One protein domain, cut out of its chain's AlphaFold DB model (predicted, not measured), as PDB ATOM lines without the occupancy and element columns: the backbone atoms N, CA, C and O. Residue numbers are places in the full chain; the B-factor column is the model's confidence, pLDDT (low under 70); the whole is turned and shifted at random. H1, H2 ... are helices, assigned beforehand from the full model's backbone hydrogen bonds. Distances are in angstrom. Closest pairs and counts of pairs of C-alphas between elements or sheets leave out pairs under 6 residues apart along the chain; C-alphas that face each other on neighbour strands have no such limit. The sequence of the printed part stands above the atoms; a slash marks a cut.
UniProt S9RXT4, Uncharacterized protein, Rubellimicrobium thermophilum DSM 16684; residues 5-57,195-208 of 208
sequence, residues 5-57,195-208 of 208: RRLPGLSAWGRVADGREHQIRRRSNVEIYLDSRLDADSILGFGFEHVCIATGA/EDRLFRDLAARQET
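This is residues 5 to 57 and 195 to 208 of the 208 residues of an uncharacterized protein of Rubellimicrobium thermophilum DSM 16684 (UniProt S9RXT4). Picture an open, elongated piece with helix H1 as an arm toward one end and two short helices, H2 and H3, toward the other, joined by a long looping stretch, residues 25 to 39, that holds no named element. Residues 17 to 23 of H1 and residues 25 to 31 after it stick out with little around them. The printed part has 67 residues with three named helices, H1, H2 and H3 in that order, and no named strand; the class is all helix, though under half of the residues, 28 of the 67, are in named elements. The whole is only just loose, close to extended, with a radius of gyration of the C-alphas of 15.9 A and spans of 49 by 31 by 18 A.

Start from Arg 5 and you soon come to H1, residues 11 to 24, which touches no helix. Read on to H2, residues 40 to 46: H1 and H2 are apart. Past the cut you reach H3, residues 197 to 203, and H1 and H3 are apart too. H2 and H3 only just touch, with 3 pairs of C-alphas within 8 A; look at Ala 40 and Leu 202, whose C-alphas are the closest of the two helices at 5.5 A. Their lines stand at a steep tilt of 62 degrees, they run the same way, and their centres are 11.5 A apart. In H2 and H3 every O i to N i+4 pair is within hydrogen-bond range, while in H1 6 of 10 such pairs are.

Find C-alpha 11 at (1.888, -4.504, 55.693); from there H1, 14 residues and the longest helix, runs 21.4 A to C-alpha 24 at (9.632, 9.186, 41.168). H2 has 7 residues, from Ala 40 to Phe 46, and measures 10.2 A from first to last C-alpha. H3 also has 7 residues, from Arg 197 to Ala 203, and runs 9.9 A to C-alpha 203 at (-4.180, -1.978, 19.044).

The two C-alphas farthest apart are those of Gly 9 and Thr 208, at 49.4 A. The link from H1 to H2, with 15 residues, is long. The link from H2 to H3 runs across the cut, where residues 58 to 194 are not printed; C-alphas 57 and 195 are 5.0 A apart across it. Look at the B-factor column for the model's confidence: the mean pLDDT of the printed part is 94.3, and residues 207 to 208 are under 70. Thr 208 is the chain's last residue.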
ATOM      1  N   ARG A   5      -1.612  -4.766  50.927       92.50
ATOM      2  CA  ARG A   5      -0.864  -4.325  52.122       92.50
ATOM      3  C   ARG A   5      -1.727  -4.201  53.386       92.50
ATOM      4  O   ARG A   5      -1.188  -4.068  54.479       92.50
ATOM      5  N   ARG A   6      -3.054  -4.129  53.237       92.12
ATOM      6  CA  ARG A   6      -4.007  -4.019  54.354       92.12
ATOM      7  C   ARG A   6      -4.425  -5.384  54.897       92.12
ATOM      8  O   ARG A   6      -5.104  -5.439  55.917       92.12
ATOM      9  N   LEU A   7      -4.052  -6.465  54.213       94.56
ATOM     10  CA  LEU A   7      -4.332  -7.818  54.665       94.56
ATOM     11  C   LEU A   7      -3.366  -8.229  55.794       94.56
ATOM     12  O   LEU A   7      -2.239  -7.719  55.857       94.56
ATOM     13  N   PRO A   8      -3.782  -9.151  56.684       93.06
ATOM     14  CA  PRO A   8      -2.955  -9.597  57.802       93.06
ATOM     15  C   PRO A   8      -1.580 -10.095  57.343       93.06
ATOM     16  O   PRO A   8      -1.475 -10.871  56.398       93.06
ATOM     17  N   GLY A   9      -0.521  -9.628  58.006       93.25
ATOM     18  CA  GLY A   9       0.861 -10.040  57.726       93.25
ATOM     19  C   GLY A   9       1.516  -9.409  56.489       93.25
ATOM     20  O   GLY A   9       2.717  -9.581  56.307       93.25
ATOM     21  N   LEU A  10       0.793  -8.633  55.668       96.31
ATOM     22  CA  LEU A  10       1.314  -8.106  54.393       96.31
ATOM     23  C   LEU A  10       1.682  -6.610  54.415       96.31
ATOM     24  O   LEU A  10       2.007  -6.030  53.378       96.31
ATOM     25  N   SER A  11       1.670  -5.958  55.581       96.12
ATOM     26  CA  SER A  11       1.888  -4.504  55.693       96.12
ATOM     27  C   SER A  11       3.222  -4.038  55.100       96.12
ATOM     28  O   SER A  11       3.279  -3.015  54.410       96.12
ATOM     29  N   ALA A  12       4.290  -4.820  55.287       96.69
ATOM     30  CA  ALA A  12       5.621  -4.511  54.772       96.69
ATOM     31  C   ALA A  12       5.679  -4.450  53.234       96.69
ATOM     32  O   ALA A  12       6.526  -3.742  52.689       96.69
ATOM     33  N   TRP A  13       4.766  -5.123  52.522       95.88
ATOM     34  CA  TRP A  13       4.721  -5.101  51.056       95.88
ATOM     35  C   TRP A  13       4.331  -3.721  50.507       95.88
ATOM     36  O   TRP A  13       4.640  -3.404  49.359       95.88
ATOM     37  N   GLY A  14       3.741  -2.848  51.337       95.31
ATOM     38  CA  GLY A  14       3.509  -1.439  51.003       95.31
ATOM     39  C   GLY A  14       4.778  -0.697  50.571       95.31
ATOM     40  O   GLY A  14       4.722   0.115  49.647       95.31
ATOM     41  N   ARG A  15       5.938  -1.079  51.129       96.19
ATOM     42  CA  ARG A  15       7.245  -0.468  50.838       96.19
ATOM     43  C   ARG A  15       7.637  -0.550  49.361       96.19
ATOM     44  O   ARG A  15       8.403   0.284  48.888       96.19
ATOM     45  N   VAL A  16       7.093  -1.516  48.614       96.19
ATOM     46  CA  VAL A  16       7.292  -1.633  47.159       96.19
ATOM     47  C   VAL A  16       6.785  -0.386  46.432       96.19
ATOM     48  O   VAL A  16       7.465   0.118  45.533       96.19
ATOM     49  N   ALA A  17       5.600   0.097  46.815       94.19
ATOM     50  CA  ALA A  17       5.004   1.303  46.256       94.19
ATOM     51  C   ALA A  17       5.665   2.551  46.846       94.19
ATOM     52  O   ALA A  17       6.092   3.416  46.087       94.19
ATOM     53  N   ASP A  18       5.827   2.591  48.171       94.31
ATOM     54  CA  ASP A  18       6.347   3.765  48.878       94.31
ATOM     55  C   ASP A  18       7.772   4.120  48.403       94.31
ATOM     56  O   ASP A  18       8.083   5.281  48.142       94.31
ATOM     57  N   GLY A  19       8.629   3.112  48.189       95.50
ATOM     58  CA  GLY A  19       9.981   3.315  47.664       95.50
ATOM     59  C   GLY A  19      10.004   3.868  46.234       95.50
ATOM     60  O   GLY A  19      10.817   4.739  45.927       95.50
ATOM     61  N   ARG A  20       9.098   3.409  45.358       96.31
ATOM     62  CA  ARG A  20       8.976   3.922  43.980       96.31
ATOM     63  C   ARG A  20       8.429   5.338  43.969       96.31
ATOM     64  O   ARG A  20       8.996   6.196  43.306       96.31
ATOM     65  N   GLU A  21       7.371   5.585  44.730       94.75
ATOM     66  CA  GLU A  21       6.763   6.905  44.855       94.75
ATOM     67  C   GLU A  21       7.785   7.940  45.340       94.75
ATOM     68  O   GLU A  21       7.921   8.998  44.727       94.75
ATOM     69  N   HIS A  22       8.568   7.604  46.372       95.56
ATOM     70  CA  HIS A  22       9.624   8.479  46.876       95.56
ATOM     71  C   HIS A  22      10.655   8.841  45.796       95.56
ATOM     72  O   HIS A  22      11.049  10.000  45.681       95.56
ATOM     73  N   GLN A  23      11.095   7.869  44.992       97.50
ATOM     74  CA  GLN A  23      12.089   8.111  43.942       97.50
ATOM     75  C   GLN A  23      11.511   8.879  42.749       97.50
ATOM     76  O   GLN A  23      12.183   9.760  42.214       97.50
ATOM     77  N   ILE A  24      10.279   8.571  42.335       96.81
ATOM     78  CA  ILE A  24       9.632   9.186  41.168       96.81
ATOM     79  C   ILE A  24       9.296  10.653  41.444       96.81
ATOM     80  O   ILE A  24       9.593  11.501  40.611       96.81
ATOM     81  N   ARG A  25       8.777  10.987  42.634       95.50
ATOM     82  CA  ARG A  25       8.428  12.375  43.005       95.50
ATOM     83  C   ARG A  25       9.612  13.350  42.971       95.50
ATOM     84  O   ARG A  25       9.405  14.556  42.954       95.50
ATOM     85  N   ARG A  26      10.848  12.846  42.985       95.56
ATOM     86  CA  ARG A  26      12.080  13.649  42.925       95.56
ATOM     87  C   ARG A  26      12.556  13.926  41.496       95.56
ATOM     88  O   ARG A  26      13.600  14.549  41.319       95.56
ATOM     89  N   ARG A  27      11.857  13.415  40.484       97.75
ATOM     90  CA  ARG A  27      12.221  13.558  39.075       97.75
ATOM     91  C   ARG A  27      11.462  14.734  38.476       97.75
ATOM     92  O   ARG A  27      10.241  14.719  38.442       97.75
ATOM     93  N   SER A  28      12.189  15.738  37.991       97.50
ATOM     94  CA  SER A  28      11.603  16.912  37.323       97.50
ATOM     95  C   SER A  28      11.014  16.597  35.946       97.50
ATOM     96  O   SER A  28      10.295  17.414  35.392       97.50
ATOM     97  N   ASN A  29      11.326  15.425  35.394       97.69
ATOM     98  CA  ASN A  29      10.887  14.962  34.084       97.69
ATOM     99  C   ASN A  29       9.748  13.928  34.161       97.69
ATOM    100  O   ASN A  29       9.589  13.136  33.236       97.69
ATOM    101  N   VAL A  30       9.011  13.871  35.275       97.75
ATOM    102  CA  VAL A  30       7.862  12.973  35.437       97.75
ATOM    103  C   VAL A  30       6.670  13.754  35.967       97.75
ATOM    104  O   VAL A  30       6.744  14.370  37.027       97.75
ATOM    105  N   GLU A  31       5.552  13.650  35.261       96.75
ATOM    106  CA  GLU A  31       4.264  14.178  35.693       96.75
ATOM    107  C   GLU A  31       3.361  13.029  36.153       96.75
ATOM    108  O   GLU A  31       3.331  11.958  35.542       96.75
ATOM    109  N   ILE A  32       2.644  13.228  37.263       95.56
ATOM    110  CA  ILE A  32       1.779  12.206  37.861       95.56
ATOM    111  C   ILE A  32       0.353  12.731  37.910       95.56
ATOM    112  O   ILE A  32       0.058  13.680  38.635       95.56
ATOM    113  N   TYR A  33      -0.535  12.032  37.213       95.38
ATOM    114  CA  TYR A  33      -1.963  12.314  37.189       95.38
ATOM    115  C   TYR A  33      -2.708  11.201  37.934       95.38
ATOM    116  O   TYR A  33      -2.763  10.054  37.485       95.38
ATOM    117  N   LEU A  34      -3.231  11.523  39.121       94.38
ATOM    118  CA  LEU A  34      -4.095  10.630  39.900       94.38
ATOM    119  C   LEU A  34      -5.559  10.833  39.497       94.38
ATOM    120  O   LEU A  34      -5.895  11.824  38.854       94.38
ATOM    121  N   ASP A  35      -6.413   9.863  39.825       94.19
ATOM    122  CA  ASP A  35      -7.854   9.894  39.518       94.19
ATOM    123  C   ASP A  35      -8.179  10.175  38.035       94.19
ATOM    124  O   ASP A  35      -9.243  10.674  37.684       94.19
ATOM    125  N   SER A  36      -7.253   9.797  37.149       95.81
ATOM    126  CA  SER A  36      -7.285  10.074  35.712       95.81
ATOM    127  C   SER A  36      -7.407   8.764  34.935       95.81
ATOM    128  O   SER A  36      -6.421   8.204  34.457       95.81
ATOM    129  N   ARG A  37      -8.622   8.208  34.864       95.69
ATOM    130  CA  ARG A  37      -8.874   6.994  34.075       95.69
ATOM    131  C   ARG A  37      -8.885   7.351  32.589       95.69
ATOM    132  O   ARG A  37      -9.688   8.176  32.178       95.69
ATOM    133  N   LEU A  38      -8.023   6.701  31.811       96.75
ATOM    134  CA  LEU A  38      -7.857   6.976  30.384       96.75
ATOM    135  C   LEU A  38      -8.589   5.955  29.507       96.75
ATOM    136  O   LEU A  38      -8.682   4.772  29.852       96.75
ATOM    137  N   ASP A  39      -9.055   6.429  28.357       96.56
ATOM    138  CA  ASP A  39      -9.508   5.638  27.217       96.56
ATOM    139  C   ASP A  39      -8.560   5.822  26.014       96.56
ATOM    140  O   ASP A  39      -7.565   6.551  26.084       96.56
ATOM    141  N   ALA A  40      -8.832   5.104  24.921       96.88
ATOM    142  CA  ALA A  40      -7.992   5.140  23.726       96.88
ATOM    143  C   ALA A  40      -7.987   6.522  23.047       96.88
ATOM    144  O   ALA A  40      -6.936   6.961  22.586       96.88
ATOM    145  N   ASP A  41      -9.129   7.219  23.022       96.12
ATOM    146  CA  ASP A  41      -9.250   8.560  22.437       96.12
ATOM    147  C   ASP A  41      -8.384   9.574  23.184       96.12
ATOM    148  O   ASP A  41      -7.623  10.313  22.560       96.12
ATOM    149  N   SER A  42      -8.431   9.554  24.518       95.69
ATOM    150  CA  SER A  42      -7.620  10.435  25.360       95.69
ATOM    151  C   SER A  42      -6.126  10.226  25.113       95.69
ATOM    152  O   SER A  42      -5.386  11.189  24.937       95.69
ATOM    153  N   ILE A  43      -5.676   8.965  25.057       95.88
ATOM    154  CA  ILE A  43      -4.260   8.629  24.846       95.88
ATOM    155  C   ILE A  43      -3.767   9.105  23.481       95.88
ATOM    156  O   ILE A  43      -2.690   9.696  23.398       95.88
ATOM    157  N   LEU A  44      -4.550   8.873  22.425       94.75
ATOM    158  CA  LEU A  44      -4.204   9.328  21.079       94.75
ATOM    159  C   LEU A  44      -4.216  10.857  20.984       94.75
ATOM    160  O   LEU A  44      -3.338  11.434  20.347       94.75
ATOM    161  N   GLY A  45      -5.156  11.516  21.668       95.62
ATOM    162  CA  GLY A  45      -5.239  12.973  21.740       95.62
ATOM    163  C   GLY A  45      -4.031  13.637  22.409       95.62
ATOM    164  O   GLY A  45      -3.694  14.764  22.055       95.62
ATOM    165  N   PHE A  46      -3.344  12.952  23.332       95.81
ATOM    166  CA  PHE A  46      -2.118  13.474  23.947       95.81
ATOM    167  C   PHE A  46      -0.911  13.493  23.001       95.81
ATOM    168  O   PHE A  46       0.019  14.261  23.234       95.81
ATOM    169  N   GLY A  47      -0.897  12.658  21.956       94.19
ATOM    170  CA  GLY A  47       0.202  12.619  20.988       94.19
ATOM    171  C   GLY A  47       1.525  12.070  21.537       94.19
ATOM    172  O   GLY A  47       2.589  12.438  21.043       94.19
ATOM    173  N   PHE A  48       1.492  11.204  22.557       96.06
ATOM    174  CA  PHE A  48       2.702  10.543  23.059       96.06
ATOM    175  C   PHE A  48       3.283   9.567  22.025       96.06
ATOM    176  O   PHE A  48       2.564   8.729  21.486       96.06
ATOM    177  N   GLU A  49       4.602   9.611  21.816       95.88
ATOM    178  CA  GLU A  49       5.308   8.714  20.881       95.88
ATOM    179  C   GLU A  49       5.294   7.246  21.340       95.88
ATOM    180  O   GLU A  49       5.246   6.317  20.531       95.88
ATOM    181  N   HIS A  50       5.330   7.024  22.655       96.31
ATOM    182  CA  HIS A  50       5.386   5.697  23.256       96.31
ATOM    183  C   HIS A  50       4.425   5.590  24.437       96.31
ATOM    184  O   HIS A  50       4.429   6.427  25.339       96.31
ATOM    185  N   VAL A  51       3.638   4.513  24.459       96.06
ATOM    186  CA  VAL A  51       2.640   4.251  25.500       96.06
ATOM    187  C   VAL A  51       2.891   2.875  26.114       96.06
ATOM    188  O   VAL A  51       2.933   1.867  25.413       96.06
ATOM    189  N   CYS A  52       3.032   2.824  27.440       97.38
ATOM    190  CA  CYS A  52       3.136   1.580  28.205       97.38
ATOM    191  C   CYS A  52       1.839   1.337  28.990       97.38
ATOM    192  O   CYS A  52       1.464   2.146  29.840       97.38
ATOM    193  N   ILE A  53       1.157   0.218  28.724       96.75
ATOM    194  CA  ILE A  53      -0.109  -0.133  29.385       96.75
ATOM    195  C   ILE A  53       0.160  -1.034  30.596       96.75
ATOM    196  O   ILE A  53       0.571  -2.183  30.458       96.75
ATOM    197  N   ALA A  54      -0.118  -0.514  31.793       97.12
ATOM    198  CA  ALA A  54       0.082  -1.202  33.072       97.12
ATOM    199  C   ALA A  54      -1.205  -1.244  33.925       97.12
ATOM    200  O   ALA A  54      -1.182  -1.011  35.132       97.12
ATOM    201  N   THR A  55      -2.348  -1.533  33.297       96.38
ATOM    202  CA  THR A  55      -3.705  -1.492  33.888       96.38
ATOM    203  C   THR A  55      -4.028  -2.631  34.861       96.38
ATOM    204  O   THR A  55      -5.105  -2.649  35.449       96.38
ATOM    205  N   GLY A  56      -3.096  -3.556  35.095       95.50
ATOM    206  CA  GLY A  56      -3.228  -4.587  36.121       95.50
ATOM    207  C   GLY A  56      -4.154  -5.743  35.736       95.50
ATOM    208  O   GLY A  56      -4.257  -6.133  34.574       95.50
ATOM    209  N   ALA A  57      -4.764  -6.357  36.750       95.06
ATOM    210  CA  ALA A  57      -5.596  -7.547  36.623       95.06
ATOM    211  C   ALA A  57      -6.589  -7.644  37.791       95.06
ATOM    212  O   ALA A  57      -6.302  -7.160  38.888       95.06
ATOM    213  N   GLU A 195      -6.636  -6.648  32.917       96.19
ATOM    214  CA  GLU A 195      -7.493  -5.534  32.499       96.19
ATOM    215  C   GLU A 195      -6.976  -4.958  31.172       96.19
ATOM    216  O   GLU A 195      -6.408  -3.873  31.121       96.19
ATOM    217  N   ASP A 196      -7.146  -5.711  30.087       96.69
ATOM    218  CA  ASP A 196      -6.492  -5.466  28.791       96.69
ATOM    219  C   ASP A 196      -7.331  -4.672  27.775       96.69
ATOM    220  O   ASP A 196      -6.898  -4.469  26.642       96.69
ATOM    221  N   ARG A 197      -8.528  -4.206  28.161       96.75
ATOM    222  CA  ARG A 197      -9.450  -3.515  27.244       96.75
ATOM    223  C   ARG A 197      -8.795  -2.309  26.568       96.75
ATOM    224  O   ARG A 197      -8.838  -2.215  25.354       96.75
ATOM    225  N   LEU A 198      -8.150  -1.434  27.344       97.00
ATOM    226  CA  LEU A 198      -7.483  -0.239  26.817       97.00
ATOM    227  C   LEU A 198      -6.393  -0.585  25.794       97.00
ATOM    228  O   LEU A 198      -6.274   0.071  24.767       97.00
ATOM    229  N   PHE A 199      -5.617  -1.635  26.070       96.94
ATOM    230  CA  PHE A 199      -4.606  -2.124  25.140       96.94
ATOM    231  C   PHE A 199      -5.244  -2.606  23.832       96.94
ATOM    232  O   PHE A 199      -4.800  -2.208  22.760       96.94
ATOM    233  N   ARG A 200      -6.310  -3.413  23.913       97.06
ATOM    234  CA  ARG A 200      -7.031  -3.906  22.730       97.06
ATOM    235  C   ARG A 200      -7.663  -2.772  21.920       97.06
ATOM    236  O   ARG A 200      -7.555  -2.783  20.700       97.06
ATOM    237  N   ASP A 201      -8.259  -1.792  22.596       96.69
ATOM    238  CA  ASP A 201      -8.880  -0.626  21.964       96.69
ATOM    239  C   ASP A 201      -7.837   0.238  21.219       96.69
ATOM    240  O   ASP A 201      -8.140   0.774  20.157       96.69
ATOM    241  N   LEU A 202      -6.605   0.352  21.735       95.62
ATOM    242  CA  LEU A 202      -5.494   1.033  21.052       95.62
ATOM    243  C   LEU A 202      -4.928   0.211  19.886       95.62
ATOM    244  O   LEU A 202      -4.706   0.761  18.811       95.62
ATOM    245  N   ALA A 203      -4.718  -1.094  20.078       94.81
ATOM    246  CA  ALA A 203      -4.180  -1.978  19.044       94.81
ATOM    247  C   ALA A 203      -5.086  -2.020  17.802       94.81
ATOM    248  O   ALA A 203      -4.599  -1.922  16.680       94.81
ATOM    249  N   ALA A 204      -6.408  -2.049  18.000       95.25
ATOM    250  CA  ALA A 204      -7.385  -2.016  16.911       95.25
ATOM    251  C   ALA A 204      -7.312  -0.739  16.048       95.25
ATOM    252  O   ALA A 204      -7.789  -0.741  14.919       95.25
ATOM    253  N   ARG A 205      -6.720   0.350  16.559       91.12
ATOM    254  CA  ARG A 205      -6.556   1.625  15.839       91.12
ATOM    255  C   ARG A 205      -5.207   1.763  15.131       91.12
ATOM    256  O   ARG A 205      -5.033   2.720  14.395       91.12
ATOM    257  N   GLN A 206      -4.261   0.847  15.351       78.81
ATOM    258  CA  GLN A 206      -3.016   0.793  14.569       78.81
ATOM    259  C   GLN A 206      -3.212   0.126  13.202       78.81
ATOM    260  O   GLN A 206      -2.388   0.305  12.312       78.81
ATOM    261  N   GLU A 207      -4.273  -0.669  13.049       58.12
ATOM    262  CA  GLU A 207      -4.599  -1.394  11.815       58.12
ATOM    263  C   GLU A 207      -5.434  -0.556  10.824       58.12
ATOM    264  O   GLU A 207      -5.868  -1.074   9.796       58.12
ATOM    265  N   THR A 208      -5.670   0.726  11.127       50.47
ATOM    266  CA  THR A 208      -6.349   1.711  10.262       50.47
ATOM    267  C   THR A 208      -5.381   2.826   9.896       50.47
ATOM    268  O   THR A 208      -5.379   3.226   8.712       50.47
TER     269      THR A 208